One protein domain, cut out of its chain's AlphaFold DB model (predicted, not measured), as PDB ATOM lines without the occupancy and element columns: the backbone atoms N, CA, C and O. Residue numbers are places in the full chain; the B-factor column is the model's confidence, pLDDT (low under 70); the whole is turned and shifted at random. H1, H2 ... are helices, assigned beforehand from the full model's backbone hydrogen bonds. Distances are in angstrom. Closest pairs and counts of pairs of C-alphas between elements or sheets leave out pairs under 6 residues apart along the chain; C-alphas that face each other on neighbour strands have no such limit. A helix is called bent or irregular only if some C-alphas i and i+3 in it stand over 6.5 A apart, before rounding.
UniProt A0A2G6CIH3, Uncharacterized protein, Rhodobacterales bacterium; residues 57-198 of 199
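This is residues 57 to 198 of the 199 residues of an uncharacterized protein of Rhodobacterales bacterium (UniProt A0A2G6CIH3). A rod of helices: at one end H1, the arm H4b and H5 lie side by side in an up-and-down bundle, each running against the one before it, and at the other end H2, H3 and the arm H4a form a smaller crossed head. The long helix H4, bent but nearly straight, runs through both halves, and the short H6 folds back along the later part of H5. The printed part has 142 residues with six named helices, H1 to H6 in chain order, and no named strand; the class is all helix. The whole is loose, with a radius of gyration of the C-alphas of 19.0 A, and spans 62 by 27 by 22 A.

H1, residues 57 to 79, begins with C-alpha 57 at (6.561, -45.828, 6.509) and is 34.0 A long. H2, residues 84 to 101, measures 26.1 A; it is irregular, with C-alphas 88 and 91 7.1 A apart, and has a kink of 37 degrees near residue 92. H3, residues 111 to 120, measures 14.3 A. H4, residues 124 to 158, was assigned as one helix by its hydrogen bonds but is bent, with C-alphas 139 and 142 6.9 A apart; its arms are H4a, residues 124 to 139, 21.7 A, and H4b, residues 142 to 158, 24.8 A, at a shallow tilt of 22 degrees. H5, residues 162 to 185, measures 35.0 A. H6, residues 188 to 198, measures 15.5 A and ends with C-alpha 198 at (6.071, -21.616, 1.857).

H1 touches H5 at a shallow tilt of 5 degrees, the same way; their closest C-alphas, of Met 74 and Cys 176, are 6.2 A apart. H1 also touches H4b, opposite ways at 16 degrees, closest at Arg 60 and Leu 156 with C-alphas 6.4 A apart. H4b and H5 form a helical hairpin, in which residues 152 to 156 touch residues 165 to 172; the closest C-alphas, of Leu 156 and Leu 165, are 6.5 A apart. H5 and H6 form another, with the C-alphas of Ala 182 and Val 191 closest at 4.8 A. H2 touches H4a at a steep tilt of 61 degrees, closest at the C-alphas of Ala 97 and Ala 128, 4.3 A. H3 stands about perpendicular to H4a, at 75 degrees, and touches it, with the C-alphas of Ala 117 and Val 124 closest at 5.6 A. H1 and H2 are only just apart, with closest C-alphas 8.2 A from each other. Every O i to N i+4 pair is within hydrogen-bond range in H3, H4a, H4b and H5; the counts are 18 of 19 in H1, 11 of 14 in H2 and 6 of 7 in H6.

The two farthest C-alphas, of Ala 108 and Ser 161, are 61.9 A apart. The printed part has no cut, and no link is long. Residues 80 to 86, of which 84 to 86 belong to H2, stand free. The mean pLDDT of the printed part is 93.1 and that of H6 is 81; no printed residue is under 70.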
ATOM      1  N   ALA A  57       5.933 -46.252   5.261       92.06
ATOM      2  CA  ALA A  57       6.561 -45.828   6.509       92.06
ATOM      3  C   ALA A  57       8.063 -45.537   6.335       92.06
ATOM      4  O   ALA A  57       8.544 -44.497   6.788       92.06
ATOM      5  N   GLU A  58       8.797 -46.410   5.639       91.00
ATOM      6  CA  GLU A  58      10.221 -46.199   5.350       91.00
ATOM      7  C   GLU A  58      10.449 -44.975   4.462       91.00
ATOM      8  O   GLU A  58      11.355 -44.190   4.736       91.00
ATOM      9  N   ARG A  59       9.609 -44.771   3.440       94.31
ATOM     10  CA  ARG A  59       9.682 -43.591   2.565       94.31
ATOM     11  C   ARG A  59       9.426 -42.298   3.330       94.31
ATOM     12  O   ARG A  59      10.177 -41.342   3.172       94.31
ATOM     13  N   ARG A  60       8.423 -42.272   4.213       96.50
ATOM     14  CA  ARG A  60       8.149 -41.119   5.090       96.50
ATOM     15  C   ARG A  60       9.328 -40.804   6.004       96.50
ATOM     16  O   ARG A  60       9.708 -39.643   6.117       96.50
ATOM     17  N   ALA A  61       9.921 -41.822   6.627       95.88
ATOM     18  CA  ALA A  61      11.098 -41.643   7.473       95.88
ATOM     19  C   ALA A  61      12.301 -41.118   6.675       95.88
ATOM     20  O   ALA A  61      13.034 -40.251   7.152       95.88
ATOM     21  N   ASP A  62      12.495 -41.613   5.454       95.94
ATOM     22  CA  ASP A  62      13.561 -41.147   4.575       95.94
ATOM     23  C   ASP A  62      13.384 -39.679   4.178       95.94
ATOM     24  O   ASP A  62      14.299 -38.876   4.360       95.94
ATOM     25  N   ILE A  63      12.178 -39.298   3.751       96.75
ATOM     26  CA  ILE A  63      11.876 -37.917   3.366       96.75
ATOM     27  C   ILE A  63      11.946 -36.980   4.572       96.75
ATOM     28  O   ILE A  63      12.477 -35.882   4.449       96.75
ATOM     29  N   ALA A  64      11.507 -37.405   5.758       97.00
ATOM     30  CA  ALA A  64      11.663 -36.608   6.974       97.00
ATOM     31  C   ALA A  64      13.143 -36.298   7.276       97.00
ATOM     32  O   ALA A  64      13.478 -35.161   7.616       97.00
ATOM     33  N   ARG A  65      14.044 -37.278   7.102       97.25
ATOM     34  CA  ARG A  65      15.497 -37.055   7.227       97.25
ATOM     35  C   ARG A  65      16.028 -36.132   6.136       97.25
ATOM     36  O   ARG A  65      16.815 -35.244   6.450       97.25
ATOM     37  N   HIS A  66      15.589 -36.319   4.889       96.81
ATOM     38  CA  HIS A  66      15.961 -35.452   3.766       96.81
ATOM     39  C   HIS A  66      15.572 -33.998   4.040       96.81
ATOM     40  O   HIS A  66      16.427 -33.128   3.975       96.81
ATOM     41  N   ILE A  67      14.329 -33.736   4.452       95.94
ATOM     42  CA  ILE A  67      13.848 -32.390   4.802       95.94
ATOM     43  C   ILE A  67      14.716 -31.767   5.900       95.94
ATOM     44  O   ILE A  67      15.152 -30.621   5.775       95.94
ATOM     45  N   ALA A  68      14.996 -32.517   6.972       95.75
ATOM     46  CA  ALA A  68      15.840 -32.033   8.058       95.75
ATOM     47  C   ALA A  68      17.246 -31.652   7.560       95.75
ATOM     48  O   ALA A  68      17.724 -30.564   7.893       95.75
ATOM     49  N   ALA A  69      17.852 -32.507   6.729       96.50
ATOM     50  CA  ALA A  69      19.169 -32.298   6.139       96.50
ATOM     51  C   ALA A  69      19.199 -31.125   5.145       96.50
ATOM     52  O   ALA A  69      20.123 -30.315   5.211       96.50
ATOM     53  N   SER A  70      18.193 -30.979   4.273       94.94
ATOM     54  CA  SER A  70      18.080 -29.854   3.331       94.94
ATOM     55  C   SER A  70      18.020 -28.519   4.072       94.94
ATOM     56  O   SER A  70      18.755 -27.591   3.737       94.94
ATOM     57  N   MET A  71      17.233 -28.428   5.145       94.56
ATOM     58  CA  MET A  71      17.126 -27.201   5.946       94.56
ATOM     59  C   MET A  71      18.399 -26.882   6.730       94.56
ATOM     60  O   MET A  71      18.767 -25.719   6.873       94.56
ATOM     61  N   GLU A  72      19.077 -27.902   7.254       93.81
ATOM     62  CA  GLU A  72      20.359 -27.723   7.937       93.81
ATOM     63  C   GLU A  72      21.460 -27.294   6.953       93.81
ATOM     64  O   GLU A  72      22.242 -26.390   7.240       93.81
ATOM     65  N   SER A  73      21.483 -27.903   5.763       94.56
ATOM     66  CA  SER A  73      22.361 -27.523   4.657       94.56
ATOM     67  C   SER A  73      22.122 -26.077   4.220       94.56
ATOM     68  O   SER A  73      23.074 -25.306   4.123       94.56
ATOM     69  N   MET A  74      20.858 -25.679   4.052       94.06
ATOM     70  CA  MET A  74      20.467 -24.297   3.772       94.06
ATOM     71  C   MET A  74      20.993 -23.334   4.841       94.06
ATOM     72  O   MET A  74      21.659 -22.361   4.500       94.06
ATOM     73  N   GLY A  75      20.731 -23.611   6.125       90.69
ATOM     74  CA  GLY A  75      21.195 -22.764   7.227       90.69
ATOM     75  C   GLY A  75      22.715 -22.592   7.234       90.69
ATOM     76  O   GLY A  75      23.206 -21.473   7.357       90.69
ATOM     77  N   ARG A  76      23.467 -23.681   7.015       91.25
ATOM     78  CA  ARG A  76      24.930 -23.625   6.866       91.25
ATOM     79  C   ARG A  76      25.364 -22.795   5.663       91.25
ATOM     80  O   ARG A  76      26.266 -21.979   5.800       91.25
ATOM     81  N   ALA A  77      24.742 -22.992   4.502       92.06
ATOM     82  CA  ALA A  77      25.115 -22.303   3.268       92.06
ATOM     83  C   ALA A  77      24.992 -20.775   3.393       92.06
ATOM     84  O   ALA A  77      25.833 -20.054   2.862       92.06
ATOM     85  N   LEU A  78      23.995 -20.288   4.139       90.38
ATOM     86  CA  LEU A  78      23.780 -18.855   4.362       90.38
ATOM     87  C   LEU A  78      24.927 -18.179   5.122       90.38
ATOM     88  O   LEU A  78      25.223 -17.011   4.873       90.38
ATOM     89  N   VAL A  79      25.594 -18.910   6.019       89.81
ATOM     90  CA  VAL A  79      26.677 -18.373   6.860       89.81
ATOM     91  C   VAL A  79      28.066 -18.880   6.468       89.81
ATOM     92  O   VAL A  79      29.059 -18.410   7.012       89.81
ATOM     93  N   ALA A  80      28.164 -19.799   5.502       91.94
ATOM     94  CA  ALA A  80      29.404 -20.497   5.146       91.94
ATOM     95  C   ALA A  80      30.546 -19.573   4.698       91.94
ATOM     96  O   ALA A  80      31.713 -19.932   4.829       91.94
ATOM     97  N   LYS A  81      30.221 -18.387   4.169       91.06
ATOM     98  CA  LYS A  81      31.215 -17.394   3.737       91.06
ATOM     99  C   LYS A  81      31.858 -16.615   4.892       91.06
ATOM    100  O   LYS A  81      32.848 -15.931   4.659       91.06
ATOM    101  N   TYR A  82      31.311 -16.711   6.104       91.75
ATOM    102  CA  TYR A  82      31.778 -15.971   7.274       91.75
ATOM    103  C   TYR A  82      32.499 -16.903   8.255       91.75
ATOM    104  O   TYR A  82      31.944 -17.949   8.614       91.75
ATOM    105  N   PRO A  83      33.704 -16.558   8.738       94.38
ATOM    106  CA  PRO A  83      34.411 -17.365   9.725       94.38
ATOM    107  C   PRO A  83      33.656 -17.406  11.062       94.38
ATOM    108  O   PRO A  83      33.024 -16.436  11.475       94.38
ATOM    109  N   GLU A  84      33.760 -18.521  11.788       93.38
ATOM    110  CA  GLU A  84      33.043 -18.735  13.058       93.38
ATOM    111  C   GLU A  84      33.344 -17.647  14.110       93.38
ATOM    112  O   GLU A  84      32.484 -17.275  14.906       93.38
ATOM    113  N   THR A  85      34.566 -17.106  14.112       94.12
ATOM    114  CA  THR A  85      34.972 -16.013  15.010       94.12
ATOM    115  C   THR A  85      34.206 -14.722  14.746       94.12
ATOM    116  O   THR A  85      33.870 -14.021  15.698       94.12
ATOM    117  N   GLU A  86      33.887 -14.427  13.486       94.06
ATOM    118  CA  GLU A  86      33.051 -13.287  13.113       94.06
ATOM    119  C   GLU A  86      31.603 -13.520  13.551       94.06
ATOM    120  O   GLU A  86      31.008 -12.659  14.198       94.06
ATOM    121  N   GLN A  87      31.074 -14.725  13.307       93.50
ATOM    122  CA  GLN A  87      29.708 -15.098  13.691       93.50
ATOM    123  C   GLN A  87      29.459 -14.937  15.199       93.50
ATOM    124  O   GLN A  87      28.401 -14.468  15.616       93.50
ATOM    125  N   LYS A  88      30.458 -15.254  16.035       94.56
ATOM    126  CA  LYS A  88      30.405 -15.042  17.495       94.56
ATOM    127  C   LYS A  88      30.268 -13.566  17.887       94.56
ATOM    128  O   LYS A  88      29.745 -13.274  18.959       94.56
ATOM    129  N   GLY A  89      30.732 -12.645  17.043       94.50
ATOM    130  CA  GLY A  89      30.626 -11.200  17.246       94.50
ATOM    131  C   GLY A  89      29.294 -10.598  16.793       94.50
ATOM    132  O   GLY A  89      28.937  -9.518  17.263       94.50
ATOM    133  N   TRP A  90      28.534 -11.288  15.936       94.81
ATOM    134  CA  TRP A  90      27.299 -10.754  15.351       94.81
ATOM    135  C   TRP A  90      26.261 -10.277  16.374       94.81
ATOM    136  O   TRP A  90      25.740  -9.180  16.175       94.81
ATOM    137  N   PRO A  91      25.971 -10.993  17.484       95.38
ATOM    138  CA  PRO A  91      24.998 -10.509  18.464       95.38
ATOM    139  C   PRO A  91      25.401  -9.171  19.094       95.38
ATOM    140  O   PRO A  91      24.559  -8.303  19.304       95.38
ATOM    141  N   ARG A  92      26.700  -8.981  19.357       96.12
ATOM    142  CA  ARG A  92      27.222  -7.720  19.893       96.12
ATOM    143  C   ARG A  92      27.139  -6.602  18.856       96.12
ATOM    144  O   ARG A  92      26.650  -5.529  19.190       96.12
ATOM    145  N   LYS A  93      27.559  -6.864  17.616       96.50
ATOM    146  CA  LYS A  93      27.489  -5.887  16.520       96.50
ATOM    147  C   LYS A  93      26.046  -5.449  16.256       96.50
ATOM    148  O   LYS A  93      25.789  -4.264  16.076       96.50
ATOM    149  N   ALA A  94      25.099  -6.392  16.289       97.19
ATOM    150  CA  ALA A  94      23.673  -6.108  16.170       97.19
ATOM    151  C   ALA A  94      23.170  -5.214  17.315       97.19
ATOM    152  O   ALA A  94      22.498  -4.227  17.047       97.19
ATOM    153  N   ALA A  95      23.552  -5.494  18.566       96.88
ATOM    154  CA  ALA A  95      23.177  -4.661  19.709       96.88
ATOM    155  C   ALA A  95      23.775  -3.239  19.643       96.88
ATOM    156  O   ALA A  95      23.076  -2.271  19.933       96.88
ATOM    157  N   GLU A  96      25.044  -3.097  19.231       97.19
ATOM    158  CA  GLU A  96      25.667  -1.783  18.985       97.19
ATOM    159  C   GLU A  96      24.901  -1.025  17.887       97.19
ATOM    160  O   GLU A  96      24.549   0.142  18.066       97.19
ATOM    161  N   ALA A  97      24.564  -1.702  16.786       97.81
ATOM    162  CA  ALA A  97      23.815  -1.120  15.679       97.81
ATOM    163  C   ALA A  97      22.401  -0.672  16.089       97.81
ATOM    164  O   ALA A  97      21.979   0.433  15.750       97.81
ATOM    165  N   GLU A  98      21.677  -1.496  16.852       97.81
ATOM    166  CA  GLU A  98      20.354  -1.159  17.386       97.81
ATOM    167  C   GLU A  98      20.409   0.060  18.315       97.81
ATOM    168  O   GLU A  98      19.548   0.936  18.221       97.81
ATOM    169  N   ALA A  99      21.435   0.157  19.167       97.94
ATOM    170  CA  ALA A  99      21.615   1.293  20.066       97.94
ATOM    171  C   ALA A  99      21.901   2.602  19.312       97.94
ATOM    172  O   ALA A  99      21.354   3.641  19.689       97.94
ATOM    173  N   ILE A 100      22.691   2.564  18.233       98.00
ATOM    174  CA  ILE A 100      22.930   3.735  17.368       98.00
ATOM    175  C   ILE A 100      21.637   4.161  16.672       98.00
ATOM    176  O   ILE A 100      21.261   5.329  16.737       98.00
ATOM    177  N   VAL A 101      20.911   3.219  16.055       97.88
ATOM    178  CA  VAL A 101      19.641   3.508  15.358       97.88
ATOM    179  C   VAL A 101      18.588   4.084  16.315       97.88
ATOM    180  O   VAL A 101      17.791   4.931  15.919       97.88
ATOM    181  N   ALA A 102      18.595   3.661  17.581       97.69
ATOM    182  CA  ALA A 102      17.718   4.194  18.621       97.69
ATOM    183  C   ALA A 102      18.192   5.534  19.227       97.69
ATOM    184  O   ALA A 102      17.493   6.088  20.075       97.69
ATOM    185  N   GLY A 103      19.367   6.047  18.842       97.25
ATOM    186  CA  GLY A 103      19.964   7.258  19.418       97.25
ATOM    187  C   GLY A 103      20.465   7.090  20.859       97.25
ATOM    188  O   GLY A 103      20.641   8.076  21.570       97.25
ATOM    189  N   LEU A 104      20.666   5.849  21.309       97.75
ATOM    190  CA  LEU A 104      21.126   5.502  22.659       97.75
ATOM    191  C   LEU A 104      22.653   5.374  22.756       97.75
ATOM    192  O   LEU A 104      23.201   5.406  23.856       97.75
ATOM    193  N   LEU A 105      23.331   5.213  21.619       97.25
ATOM    194  CA  LEU A 105      24.782   5.123  21.511       97.25
ATOM    195  C   LEU A 105      25.268   6.077  20.417       97.25
ATOM    196  O   LEU A 105      24.784   6.027  19.291       97.25
ATOM    197  N   ASP A 106      26.233   6.931  20.750       95.88
ATOM    198  CA  ASP A 106      26.947   7.742  19.761       95.88
ATOM    199  C   ASP A 106      27.781   6.822  18.853       95.88
ATOM    200  O   ASP A 106      28.516   5.962  19.348       95.88
ATOM    201  N   ALA A 107      27.685   7.020  17.536       91.69
ATOM    202  CA  ALA A 107      28.441   6.289  16.526       91.69
ATOM    203  C   ALA A 107      29.957   6.298  16.796       91.69
ATOM    204  O   ALA A 107      30.624   5.280  16.603       91.69
ATOM    205  N   ALA A 108      30.505   7.393  17.337       91.56
ATOM    206  CA  ALA A 108      31.920   7.479  17.708       91.56
ATOM    207  C   ALA A 108      32.324   6.480  18.816       91.56
ATOM    208  O   ALA A 108      33.493   6.112  18.927       91.56
ATOM    209  N   ASN A 109      31.356   6.010  19.608       95.19
ATOM    210  CA  ASN A 109      31.541   5.094  20.733       95.19
ATOM    211  C   ASN A 109      31.140   3.641  20.409       95.19
ATOM    212  O   ASN A 109      30.989   2.833  21.327       95.19
ATOM    213  N   ALA A 110      30.989   3.286  19.128       96.31
ATOM    214  CA  ALA A 110      30.654   1.938  18.668       96.31
ATOM    215  C   ALA A 110      31.873   1.232  18.036       96.31
ATOM    216  O   ALA A 110      32.033   1.237  16.815       96.31
ATOM    217  N   PRO A 111      32.780   0.634  18.831       94.12
ATOM    218  CA  PRO A 111      34.094   0.211  18.349       94.12
ATOM    219  C   PRO A 111      34.048  -0.846  17.240       94.12
ATOM    220  O   PRO A 111      34.919  -0.820  16.374       94.12
ATOM    221  N   GLN A 112      33.071  -1.765  17.223       94.75
ATOM    222  CA  GLN A 112      33.008  -2.773  16.155       94.75
ATOM    223  C   GLN A 112      32.583  -2.147  14.826       94.75
ATOM    224  O   GLN A 112      33.226  -2.379  13.803       94.75
ATOM    225  N   LEU A 113      31.537  -1.318  14.854       96.44
ATOM    226  CA  LEU A 113      31.024  -0.645  13.662       96.44
ATOM    227  C   LEU A 113      31.989   0.424  13.148       96.44
ATOM    228  O   LEU A 113      32.166   0.528  11.942       96.44
ATOM    229  N   SER A 114      32.667   1.159  14.030       96.19
ATOM    230  CA  SER A 114      33.666   2.160  13.639       96.19
ATOM    231  C   SER A 114      34.884   1.544  12.954       96.19
ATOM    232  O   SER A 114      35.378   2.096  11.973       96.19
ATOM    233  N   VAL A 115      35.369   0.392  13.435       95.94
ATOM    234  CA  VAL A 115      36.474  -0.327  12.778       95.94
ATOM    235  C   VAL A 115      36.051  -0.811  11.394       95.94
ATOM    236  O   VAL A 115      36.790  -0.619  10.432       95.94
ATOM    237  N   GLU A 116      34.868  -1.411  11.277       96.31
ATOM    238  CA  GLU A 116      34.372  -1.907   9.995       96.31
ATOM    239  C   GLU A 116      34.099  -0.775   9.003       96.31
ATOM    240  O   GLU A 116      34.583  -0.841   7.879       96.31
ATOM    241  N   ALA A 117      33.443   0.302   9.440       96.88
ATOM    242  CA  ALA A 117      33.243   1.517   8.655       96.88
ATOM    243  C   ALA A 117      34.574   2.111   8.163       96.88
ATOM    244  O   ALA A 117      34.688   2.519   7.011       96.88
ATOM    245  N   GLY A 118      35.619   2.099   8.999       97.19
ATOM    246  CA  GLY A 118      36.964   2.523   8.602       97.19
ATOM    247  C   GLY A 118      37.610   1.636   7.530       97.19
ATOM    248  O   GLY A 118      38.418   2.127   6.743       97.19
ATOM    249  N   ILE A 119      37.254   0.349   7.474       96.69
ATOM    250  CA  ILE A 119      37.742  -0.609   6.470       96.69
ATOM    251  C   ILE A 119      36.932  -0.510   5.171       96.69
ATOM    252  O   ILE A 119      37.519  -0.525   4.089       96.69
ATOM    253  N   THR A 120      35.602  -0.428   5.256       95.94
ATOM    254  CA  THR A 120      34.711  -0.409   4.084       95.94
ATOM    255  C   THR A 120      34.554   0.983   3.474       95.94
ATOM    256  O   THR A 120      34.184   1.100   2.306       95.94
ATOM    257  N   GLY A 121      34.859   2.039   4.234       97.00
ATOM    258  CA  GLY A 121      34.626   3.434   3.855       97.00
ATOM    259  C   GLY A 121      33.170   3.877   4.019       97.00
ATOM    260  O   GLY A 121      32.808   4.969   3.579       97.00
ATOM    261  N   GLU A 122      32.324   3.042   4.623       96.31
ATOM    262  CA  GLU A 122      30.928   3.369   4.892       96.31
ATOM    263  C   GLU A 122      30.791   4.351   6.060       96.31
ATOM    264  O   GLU A 122      31.640   4.453   6.943       96.31
ATOM    265  N   ASN A 123      29.676   5.076   6.086       97.00
ATOM    266  CA  ASN A 123      29.282   5.849   7.256       97.00
ATOM    267  C   ASN A 123      28.752   4.899   8.356       97.00
ATOM    268  O   ASN A 123      28.019   3.955   8.057       97.00
ATOM    269  N   VAL A 124      29.112   5.149   9.622       97.31
ATOM    270  CA  VAL A 124      28.783   4.261  10.756       97.31
ATOM    271  C   VAL A 124      27.273   4.117  10.944       97.31
ATOM    272  O   VAL A 124      26.792   3.013  11.187       97.31
ATOM    273  N   GLU A 125      26.506   5.194  10.797       96.38
ATOM    274  CA  GLU A 125      25.050   5.171  10.921       96.38
ATOM    275  C   GLU A 125      24.392   4.373   9.785       96.38
ATOM    276  O   GLU A 125      23.470   3.590  10.027       96.38
ATOM    277  N   ALA A 126      24.897   4.507   8.555       95.50
ATOM    278  CA  ALA A 126      24.454   3.696   7.421       95.50
ATOM    279  C   ALA A 126      24.762   2.203   7.640       95.50
ATOM    280  O   ALA A 126      23.881   1.355   7.460       95.50
ATOM    281  N   LEU A 127      25.973   1.885   8.108       96.81
ATOM    282  CA  LEU A 127      26.377   0.519   8.439       96.81
ATOM    283  C   LEU A 127      25.547  -0.058   9.597       96.81
ATOM    284  O   LEU A 127      25.177  -1.235   9.570       96.81
ATOM    285  N   ALA A 128      25.207   0.756  10.600       97.44
ATOM    286  CA  ALA A 128      24.329   0.365  11.697       97.44
ATOM    287  C   ALA A 128      22.930   0.001  11.176       97.44
ATOM    288  O   ALA A 128      22.431  -1.087  11.464       97.44
ATOM    289  N   ALA A 129      22.321   0.848  10.340       95.06
ATOM    290  CA  ALA A 129      21.016   0.564   9.745       95.06
ATOM    291  C   ALA A 129      21.022  -0.742   8.925       95.06
ATOM    292  O   ALA A 129      20.128  -1.581   9.085       95.06
ATOM    293  N   ALA A 130      22.057  -0.957   8.105       93.06
ATOM    294  CA  ALA A 130      22.232  -2.190   7.338       93.06
ATOM    295  C   ALA A 130      22.424  -3.421   8.245       93.06
ATOM    296  O   ALA A 130      21.813  -4.468   8.020       93.06
ATOM    297  N   THR A 131      23.213  -3.285   9.312       95.19
ATOM    298  CA  THR A 131      23.452  -4.353  10.292       95.19
ATOM    299  C   THR A 131      22.162  -4.749  11.010       95.19
ATOM    300  O   THR A 131      21.889  -5.941  11.136       95.19
ATOM    301  N   VAL A 132      21.330  -3.788  11.428       95.69
ATOM    302  CA  VAL A 132      20.020  -4.075  12.044       95.69
ATOM    303  C   VAL A 132      19.111  -4.825  11.069       95.69
ATOM    304  O   VAL A 132      18.469  -5.805  11.453       95.69
ATOM    305  N   ALA A 133      19.064  -4.409   9.800       90.19
ATOM    306  CA  ALA A 133      18.272  -5.097   8.783       90.19
ATOM    307  C   ALA A 133      18.736  -6.554   8.586       90.19
ATOM    308  O   ALA A 133      17.914  -7.474   8.617       90.19
ATOM    309  N   ALA A 134      20.048  -6.783   8.476       90.25
ATOM    310  CA  ALA A 134      20.629  -8.117   8.343       90.25
ATOM    311  C   ALA A 134      20.411  -8.993   9.593       90.25
ATOM    312  O   ALA A 134      20.076 -10.177   9.480       90.25
ATOM    313  N   ALA A 135      20.552  -8.417  10.791       92.62
ATOM    314  CA  ALA A 135      20.326  -9.106  12.060       92.62
ATOM    315  C   ALA A 135      18.864  -9.546  12.215       92.62
ATOM    316  O   ALA A 135      18.593 -10.681  12.606       92.62
ATOM    317  N   ARG A 136      17.903  -8.694  11.835       90.25
ATOM    318  CA  ARG A 136      16.478  -9.057  11.828       90.25
ATOM    319  C   ARG A 136      16.197 -10.199  10.861       90.25
ATOM    320  O   ARG A 136      15.544 -11.170  11.238       90.25
ATOM    321  N   LEU A 137      16.730 -10.110   9.643       85.81
ATOM    322  CA  LEU A 137      16.541 -11.124   8.612       85.81
ATOM    323  C   LEU A 137      17.056 -12.499   9.063       85.81
ATOM    324  O   LEU A 137      16.342 -13.499   9.000       85.81
ATOM    325  N   THR A 138      18.286 -12.541   9.577       87.69
ATOM    326  CA  THR A 138      18.909 -13.774  10.082       87.69
ATOM    327  C   THR A 138      18.237 -14.283  11.359       87.69
ATOM    328  O   THR A 138      18.049 -15.491  11.503       87.69
ATOM    329  N   GLY A 139      17.779 -13.391  12.243       88.06
ATOM    330  CA  GLY A 139      17.032 -13.737  13.455       88.06
ATOM    331  C   GLY A 139      15.673 -14.396  13.189       88.06
ATOM    332  O   GLY A 139      15.205 -15.188  14.006       88.06
ATOM    333  N   MET A 140      15.050 -14.143  12.032       85.75
ATOM    334  CA  MET A 140      13.800 -14.802  11.628       85.75
ATOM    335  C   MET A 140      14.008 -16.246  11.137       85.75
ATOM    336  O   MET A 140      13.081 -17.060  11.207       85.75
ATOM    337  N   LEU A 141      15.211 -16.595  10.663       86.50
ATOM    338  CA  LEU A 141      15.500 -17.874  10.003       86.50
ATOM    339  C   LEU A 141      15.155 -19.121  10.847       86.50
ATOM    340  O   LEU A 141      14.548 -20.047  10.301       86.50
ATOM    341  N   PRO A 142      15.448 -19.189  12.163       89.81
ATOM    342  CA  PRO A 142      15.066 -20.346  12.974       89.81
ATOM    343  C   PRO A 142      13.548 -20.562  13.044       89.81
ATOM    344  O   PRO A 142      13.084 -21.701  12.968       89.81
ATOM    345  N   ALA A 143      12.765 -19.482  13.151       87.81
ATOM    346  CA  ALA A 143      11.305 -19.556  13.208       87.81
ATOM    347  C   ALA A 143      10.721 -20.053  11.878       87.81
ATOM    348  O   ALA A 143       9.835 -20.910  11.872       87.81
ATOM    349  N   ILE A 144      11.281 -19.573  10.767       86.19
ATOM    350  CA  ILE A 144      10.958 -19.999   9.403       86.19
ATOM    351  C   ILE A 144      11.205 -21.499   9.232       86.19
ATOM    352  O   ILE A 144      10.296 -22.244   8.863       86.19
ATOM    353  N   ILE A 145      12.418 -21.960   9.557       89.75
ATOM    354  CA  ILE A 145      12.798 -23.373   9.441       89.75
ATOM    355  C   ILE A 145      11.873 -24.238  10.303       89.75
ATOM    356  O   ILE A 145      11.385 -25.272   9.848       89.75
ATOM    357  N   ALA A 146      11.590 -23.815  11.537       90.62
ATOM    358  CA  ALA A 146      10.684 -24.539  12.423       90.62
ATOM    359  C   ALA A 146       9.248 -24.600  11.875       90.62
ATOM    360  O   ALA A 146       8.604 -25.647  11.972       90.62
ATOM    361  N   GLY A 147       8.749 -23.508  11.290       91.44
ATOM    362  CA  GLY A 147       7.446 -23.453  10.628       91.44
ATOM    363  C   GLY A 147       7.352 -24.442   9.468       91.44
ATOM    364  O   GLY A 147       6.468 -25.301   9.467       91.44
ATOM    365  N   LEU A 148       8.321 -24.397   8.552       91.50
ATOM    366  CA  LEU A 148       8.372 -25.285   7.393       91.50
ATOM    367  C   LEU A 148       8.493 -26.762   7.797       91.50
ATOM    368  O   LEU A 148       7.796 -27.611   7.243       91.50
ATOM    369  N   ARG A 149       9.304 -27.082   8.818       93.62
ATOM    370  CA  ARG A 149       9.394 -28.449   9.372       93.62
ATOM    371  C   ARG A 149       8.042 -28.961   9.839       93.62
ATOM    372  O   ARG A 149       7.678 -30.085   9.507       93.62
ATOM    373  N   ARG A 150       7.302 -28.157  10.607       94.69
ATOM    374  CA  ARG A 150       5.984 -28.554  11.123       94.69
ATOM    375  C   ARG A 150       4.971 -28.748   9.998       94.69
ATOM    376  O   ARG A 150       4.262 -29.749  10.019       94.69
ATOM    377  N   LYS A 151       4.942 -27.839   9.018       94.94
ATOM    378  CA  LYS A 151       4.059 -27.938   7.846       94.94
ATOM    379  C   LYS A 151       4.324 -29.219   7.055       94.94
ATOM    380  O   LYS A 151       3.425 -30.042   6.915       94.94
ATOM    381  N   LEU A 152       5.566 -29.446   6.625       95.38
ATOM    382  CA  LEU A 152       5.911 -30.628   5.829       95.38
ATOM    383  C   LEU A 152       5.749 -31.929   6.622       95.38
ATOM    384  O   LEU A 152       5.368 -32.943   6.051       95.38
ATOM    385  N   ALA A 153       5.998 -31.924   7.935       96.06
ATOM    386  CA  ALA A 153       5.738 -33.091   8.776       96.06
ATOM    387  C   ALA A 153       4.241 -33.443   8.835       96.06
ATOM    388  O   ALA A 153       3.897 -34.625   8.824       96.06
ATOM    389  N   ALA A 154       3.356 -32.440   8.871       97.19
ATOM    390  CA  ALA A 154       1.915 -32.658   8.788       97.19
ATOM    391  C   ALA A 154       1.514 -33.213   7.412       97.19
ATOM    392  O   ALA A 154       0.823 -34.225   7.346       97.19
ATOM    393  N   GLU A 155       2.022 -32.639   6.320       96.88
ATOM    394  CA  GLU A 155       1.774 -33.147   4.961       96.88
ATOM    395  C   GLU A 155       2.277 -34.587   4.782       96.88
ATOM    396  O   GLU A 155       1.566 -35.443   4.256       96.88
ATOM    397  N   LEU A 156       3.476 -34.894   5.291       97.31
ATOM    398  CA  LEU A 156       4.035 -36.244   5.274       97.31
ATOM    399  C   LEU A 156       3.157 -37.241   6.014       97.31
ATOM    400  O   LEU A 156       3.174 -38.414   5.653       97.31
ATOM    401  N   LYS A 157       2.438 -36.817   7.061       97.31
ATOM    402  CA  LYS A 157       1.518 -37.671   7.820       97.31
ATOM    403  C   LYS A 157       0.279 -38.031   6.995       97.31
ATOM    404  O   LYS A 157      -0.139 -39.190   7.023       97.31
ATOM    405  N   GLU A 158      -0.240 -37.092   6.219       97.62
ATOM    406  CA  GLU A 158      -1.475 -37.271   5.451       97.62
ATOM    407  C   GLU A 158      -1.252 -37.888   4.055       97.62
ATOM    408  O   GLU A 158      -2.195 -38.397   3.462       97.62
ATOM    409  N   ALA A 159      -0.012 -37.921   3.550       97.69
ATOM    410  CA  ALA A 159       0.308 -38.427   2.210       97.69
ATOM    411  C   ALA A 159      -0.134 -39.891   1.960       97.69
ATOM    412  O   ALA A 159       0.438 -40.842   2.500       97.69
ATOM    413  N   ALA A 160      -1.108 -40.105   1.087       96.81
ATOM    414  CA  ALA A 160      -1.695 -41.400   0.764       96.81
ATOM    415  C   ALA A 160      -0.902 -42.197  -0.287       96.81
ATOM    416  O   ALA A 160      -1.168 -43.383  -0.486       96.81
ATOM    417  N   SER A 161       0.073 -41.581  -0.961       95.94
ATOM    418  CA  SER A 161       0.808 -42.222  -2.056       95.94
ATOM    419  C   SER A 161       2.291 -41.857  -2.106       95.94
ATOM    420  O   SER A 161       2.737 -40.865  -1.534       95.94
ATOM    421  N   VAL A 162       3.069 -42.659  -2.842       93.25
ATOM    422  CA  VAL A 162       4.486 -42.371  -3.117       93.25
ATOM    423  C   VAL A 162       4.647 -41.075  -3.918       93.25
ATOM    424  O   VAL A 162       5.547 -40.297  -3.629       93.25
ATOM    425  N   ALA A 163       3.745 -40.798  -4.862       95.56
ATOM    426  CA  ALA A 163       3.792 -39.572  -5.656       95.56
ATOM    427  C   ALA A 163       3.615 -38.311  -4.792       95.56
ATOM    428  O   ALA A 163       4.311 -37.318  -4.991       95.56
ATOM    429  N   GLU A 164       2.723 -38.351  -3.798       97.62
ATOM    430  CA  GLU A 164       2.551 -37.248  -2.843       97.62
ATOM    431  C   GLU A 164       3.779 -37.065  -1.950       97.62
ATOM    432  O   GLU A 164       4.199 -35.937  -1.699       97.62
ATOM    433  N   LEU A 165       4.390 -38.167  -1.511       97.38
ATOM    434  CA  LEU A 165       5.641 -38.144  -0.759       97.38
ATOM    435  C   LEU A 165       6.778 -37.486  -1.562       97.38
ATOM    436  O   LEU A 165       7.469 -36.604  -1.044       97.38
ATOM    437  N   ASP A 166       6.934 -37.853  -2.834       95.62
ATOM    438  CA  ASP A 166       7.937 -37.260  -3.720       95.62
ATOM    439  C   ASP A 166       7.652 -35.769  -3.979       95.62
ATOM    440  O   ASP A 166       8.570 -34.946  -3.939       95.62
ATOM    441  N   ALA A 167       6.381 -35.382  -4.138       96.75
ATOM    442  CA  ALA A 167       5.992 -33.980  -4.280       96.75
ATOM    443  C   ALA A 167       6.336 -33.145  -3.031       96.75
ATOM    444  O   ALA A 167       6.839 -32.027  -3.159       96.75
ATOM    445  N   ILE A 168       6.120 -33.684  -1.826       96.94
ATOM    446  CA  ILE A 168       6.503 -33.025  -0.566       96.94
ATOM    447  C   ILE A 168       8.018 -32.808  -0.512       96.94
ATOM    448  O   ILE A 168       8.473 -31.723  -0.146       96.94
ATOM    449  N   ARG A 169       8.805 -33.812  -0.918       97.25
ATOM    450  CA  ARG A 169      10.266 -33.694  -1.000       97.25
ATOM    451  C   ARG A 169      10.682 -32.569  -1.949       97.25
ATOM    452  O   ARG A 169      11.452 -31.699  -1.550       97.25
ATOM    453  N   SER A 170      10.144 -32.551  -3.169       96.38
ATOM    454  CA  SER A 170      10.455 -31.510  -4.153       96.38
ATOM    455  C   SER A 170      10.069 -30.112  -3.666       96.38
ATOM    456  O   SER A 170      10.841 -29.174  -3.853       96.38
ATOM    457  N   ARG A 171       8.920 -29.961  -2.990       94.94
ATOM    458  CA  ARG A 171       8.529 -28.684  -2.372       94.94
ATOM    459  C   ARG A 171       9.495 -28.250  -1.275       94.94
ATOM    460  O   ARG A 171       9.798 -27.065  -1.183       94.94
ATOM    461  N   ALA A 172       9.989 -29.181  -0.461       94.69
ATOM    462  CA  ALA A 172      10.961 -28.868   0.583       94.69
ATOM    463  C   ALA A 172      12.276 -28.331  -0.000       94.69
ATOM    464  O   ALA A 172      12.802 -27.336   0.498       94.69
ATOM    465  N   ASP A 173      12.776 -28.957  -1.067       95.81
ATOM    466  CA  ASP A 173      13.994 -28.512  -1.750       95.81
ATOM    467  C   ASP A 173      13.780 -27.153  -2.429       95.81
ATOM    468  O   ASP A 173      14.583 -26.242  -2.236       95.81
ATOM    469  N   ALA A 174      12.655 -26.970  -3.130       94.25
ATOM    470  CA  ALA A 174      12.300 -25.692  -3.746       94.25
ATOM    471  C   ALA A 174      12.189 -24.557  -2.713       94.25
ATOM    472  O   ALA A 174      12.724 -23.475  -2.935       94.25
ATOM    473  N   ALA A 175      11.568 -24.815  -1.557       92.62
ATOM    474  CA  ALA A 175      11.485 -23.849  -0.464       92.62
ATOM    475  C   ALA A 175      12.873 -23.485   0.088       92.62
ATOM    476  O   ALA A 175      13.156 -22.313   0.335       92.62
ATOM    477  N   CYS A 176      13.763 -24.471   0.250       94.06
ATOM    478  CA  CYS A 176      15.132 -24.216   0.697       94.06
ATOM    479  C   CYS A 176      15.918 -23.372  -0.320       94.06
ATOM    480  O   CYS A 176      16.622 -22.444   0.075       94.06
ATOM    481  N   GLU A 177      15.800 -23.657  -1.620       94.31
ATOM    482  CA  GLU A 177      16.427 -22.844  -2.670       94.31
ATOM    483  C   GLU A 177      15.859 -21.422  -2.718       94.31
ATOM    484  O   GLU A 177      16.631 -20.464  -2.755       94.31
ATOM    485  N   ALA A 178      14.534 -21.265  -2.645       91.94
ATOM    486  CA  ALA A 178      13.882 -19.957  -2.649       91.94
ATOM    487  C   ALA A 178      14.369 -19.079  -1.486       91.94
ATOM    488  O   ALA A 178      14.739 -17.924  -1.697       91.94
ATOM    489  N   ILE A 179      14.467 -19.645  -0.276       91.31
ATOM    490  CA  ILE A 179      15.007 -18.938   0.893       91.31
ATOM    491  C   ILE A 179      16.475 -18.554   0.668       91.31
ATOM    492  O   ILE A 179      16.844 -17.412   0.936       91.31
ATOM    493  N   LYS A 180      17.324 -19.452   0.143       92.25
ATOM    494  CA  LYS A 180      18.732 -19.117  -0.152       92.25
ATOM    495  C   LYS A 180      18.855 -17.972  -1.148       92.25
ATOM    496  O   LYS A 180      19.612 -17.039  -0.893       92.25
ATOM    497  N   THR A 181      18.117 -18.032  -2.254       92.12
ATOM    498  CA  THR A 181      18.127 -16.986  -3.283       92.12
ATOM    499  C   THR A 181      17.641 -15.657  -2.715       92.12
ATOM    500  O   THR A 181      18.275 -14.626  -2.938       92.12
ATOM    501  N   ALA A 182      16.570 -15.675  -1.919       89.81
ATOM    502  CA  ALA A 182      16.047 -14.471  -1.297       89.81
ATOM    503  C   ALA A 182      17.057 -13.840  -0.323       89.81
ATOM    504  O   ALA A 182      17.320 -12.643  -0.404       89.81
ATOM    505  N   PHE A 183      17.716 -14.632   0.528       89.44
ATOM    506  CA  PHE A 183      18.783 -14.126   1.402       89.44
ATOM    507  C   PHE A 183      19.999 -13.610   0.621       89.44
ATOM    508  O   PHE A 183      20.587 -12.603   1.008       89.44
ATOM    509  N   ALA A 184      20.376 -14.269  -0.478       88.38
ATOM    510  CA  ALA A 184      21.491 -13.840  -1.319       88.38
ATOM    511  C   ALA A 184      21.234 -12.487  -2.005       88.38
ATOM    512  O   ALA A 184      22.186 -11.759  -2.274       88.38
ATOM    513  N   SER A 185      19.966 -12.137  -2.251       88.19
ATOM    514  CA  SER A 185      19.589 -10.833  -2.808       88.19
ATOM    515  C   SER A 185      19.769  -9.671  -1.825       88.19
ATOM    516  O   SER A 185      19.871  -8.524  -2.249       88.19
ATOM    517  N   GLY A 186      19.795  -9.954  -0.516       82.31
ATOM    518  CA  GLY A 186      19.791  -8.930   0.529       82.31
ATOM    519  C   GLY A 186      18.476  -8.148   0.645       82.31
ATOM    520  O   GLY A 186      18.420  -7.225   1.451       82.31
ATOM    521  N   ASP A 187      17.435  -8.501  -0.119       81.88
ATOM    522  CA  ASP A 187      16.125  -7.849  -0.093       81.88
ATOM    523  C   ASP A 187      15.193  -8.509   0.948       81.88
ATOM    524  O   ASP A 187      14.752  -9.652   0.761       81.88
ATOM    525  N   PRO A 188      14.837  -7.807   2.043       76.94
ATOM    526  CA  PRO A 188      13.908  -8.327   3.040       76.94
ATOM    527  C   PRO A 188      12.521  -8.649   2.467       76.94
ATOM    528  O   PRO A 188      11.869  -9.571   2.961       76.94
ATOM    529  N   ALA A 189      12.069  -7.932   1.431       83.38
ATOM    530  CA  ALA A 189      10.778  -8.181   0.794       83.38
ATOM    531  C   ALA A 189      10.795  -9.488  -0.006       83.38
ATOM    532  O   ALA A 189       9.855 -10.278   0.100       83.38
ATOM    533  N   ALA A 190      11.884  -9.766  -0.731       87.38
ATOM    534  CA  ALA A 190      12.084 -11.045  -1.408       87.38
ATOM    535  C   ALA A 190      12.096 -12.213  -0.415       87.38
ATOM    536  O   ALA A 190      11.483 -13.252  -0.671       87.38
ATOM    537  N   VAL A 191      12.736 -12.038   0.749       82.69
ATOM    538  CA  VAL A 191      12.694 -13.052   1.812       82.69
ATOM    539  C   VAL A 191      11.271 -13.219   2.314       82.69
ATOM    540  O   VAL A 191      10.773 -14.335   2.322       82.69
ATOM    541  N   GLN A 192      10.565 -12.142   2.646       80.94
ATOM    542  CA  GLN A 192       9.183 -12.232   3.115       80.94
ATOM    543  C   GLN A 192       8.239 -12.895   2.093       80.94
ATOM    544  O   GLN A 192       7.378 -13.679   2.490       80.94
ATOM    545  N   ALA A 193       8.425 -12.644   0.795       86.19
ATOM    546  CA  ALA A 193       7.670 -13.288  -0.277       86.19
ATOM    547  C   ALA A 193       7.967 -14.793  -0.368       86.19
ATOM    548  O   ALA A 193       7.036 -15.598  -0.347       86.19
ATOM    549  N   ALA A 194       9.248 -15.181  -0.358       84.88
ATOM    550  CA  ALA A 194       9.653 -16.589  -0.338       84.88
ATOM    551  C   ALA A 194       9.087 -17.332   0.884       84.88
ATOM    552  O   ALA A 194       8.793 -18.520   0.817       84.88
ATOM    553  N   LEU A 195       8.890 -16.635   2.006       77.31
ATOM    554  CA  LEU A 195       8.249 -17.202   3.190       77.31
ATOM    555  C   LEU A 195       6.740 -17.350   3.048       77.31
ATOM    556  O   LEU A 195       6.190 -18.337   3.531       77.31
ATOM    557  N   ALA A 196       6.074 -16.395   2.402       82.88
ATOM    558  CA  ALA A 196       4.632 -16.430   2.194       82.88
ATOM    559  C   ALA A 196       4.204 -17.566   1.253       82.88
ATOM    560  O   ALA A 196       3.163 -18.170   1.474       82.88
ATOM    561  N   GLU A 197       5.016 -17.895   0.246       79.00
ATOM    562  CA  GLU A 197       4.760 -19.036  -0.653       79.00
ATOM    563  C   GLU A 197       4.914 -20.393   0.048       79.00
ATOM    564  O   GLU A 197       4.358 -21.408  -0.377       79.00
ATOM    565  N   VAL A 198       5.694 -20.409   1.127       70.19
ATOM    566  CA  VAL A 198       6.071 -21.616   1.857       70.19
ATOM    567  C   VAL A 198       5.176 -21.844   3.086       70.19
ATOM    568  O   VAL A 198       5.001 -22.999   3.486       70.19
TER     569      VAL A 198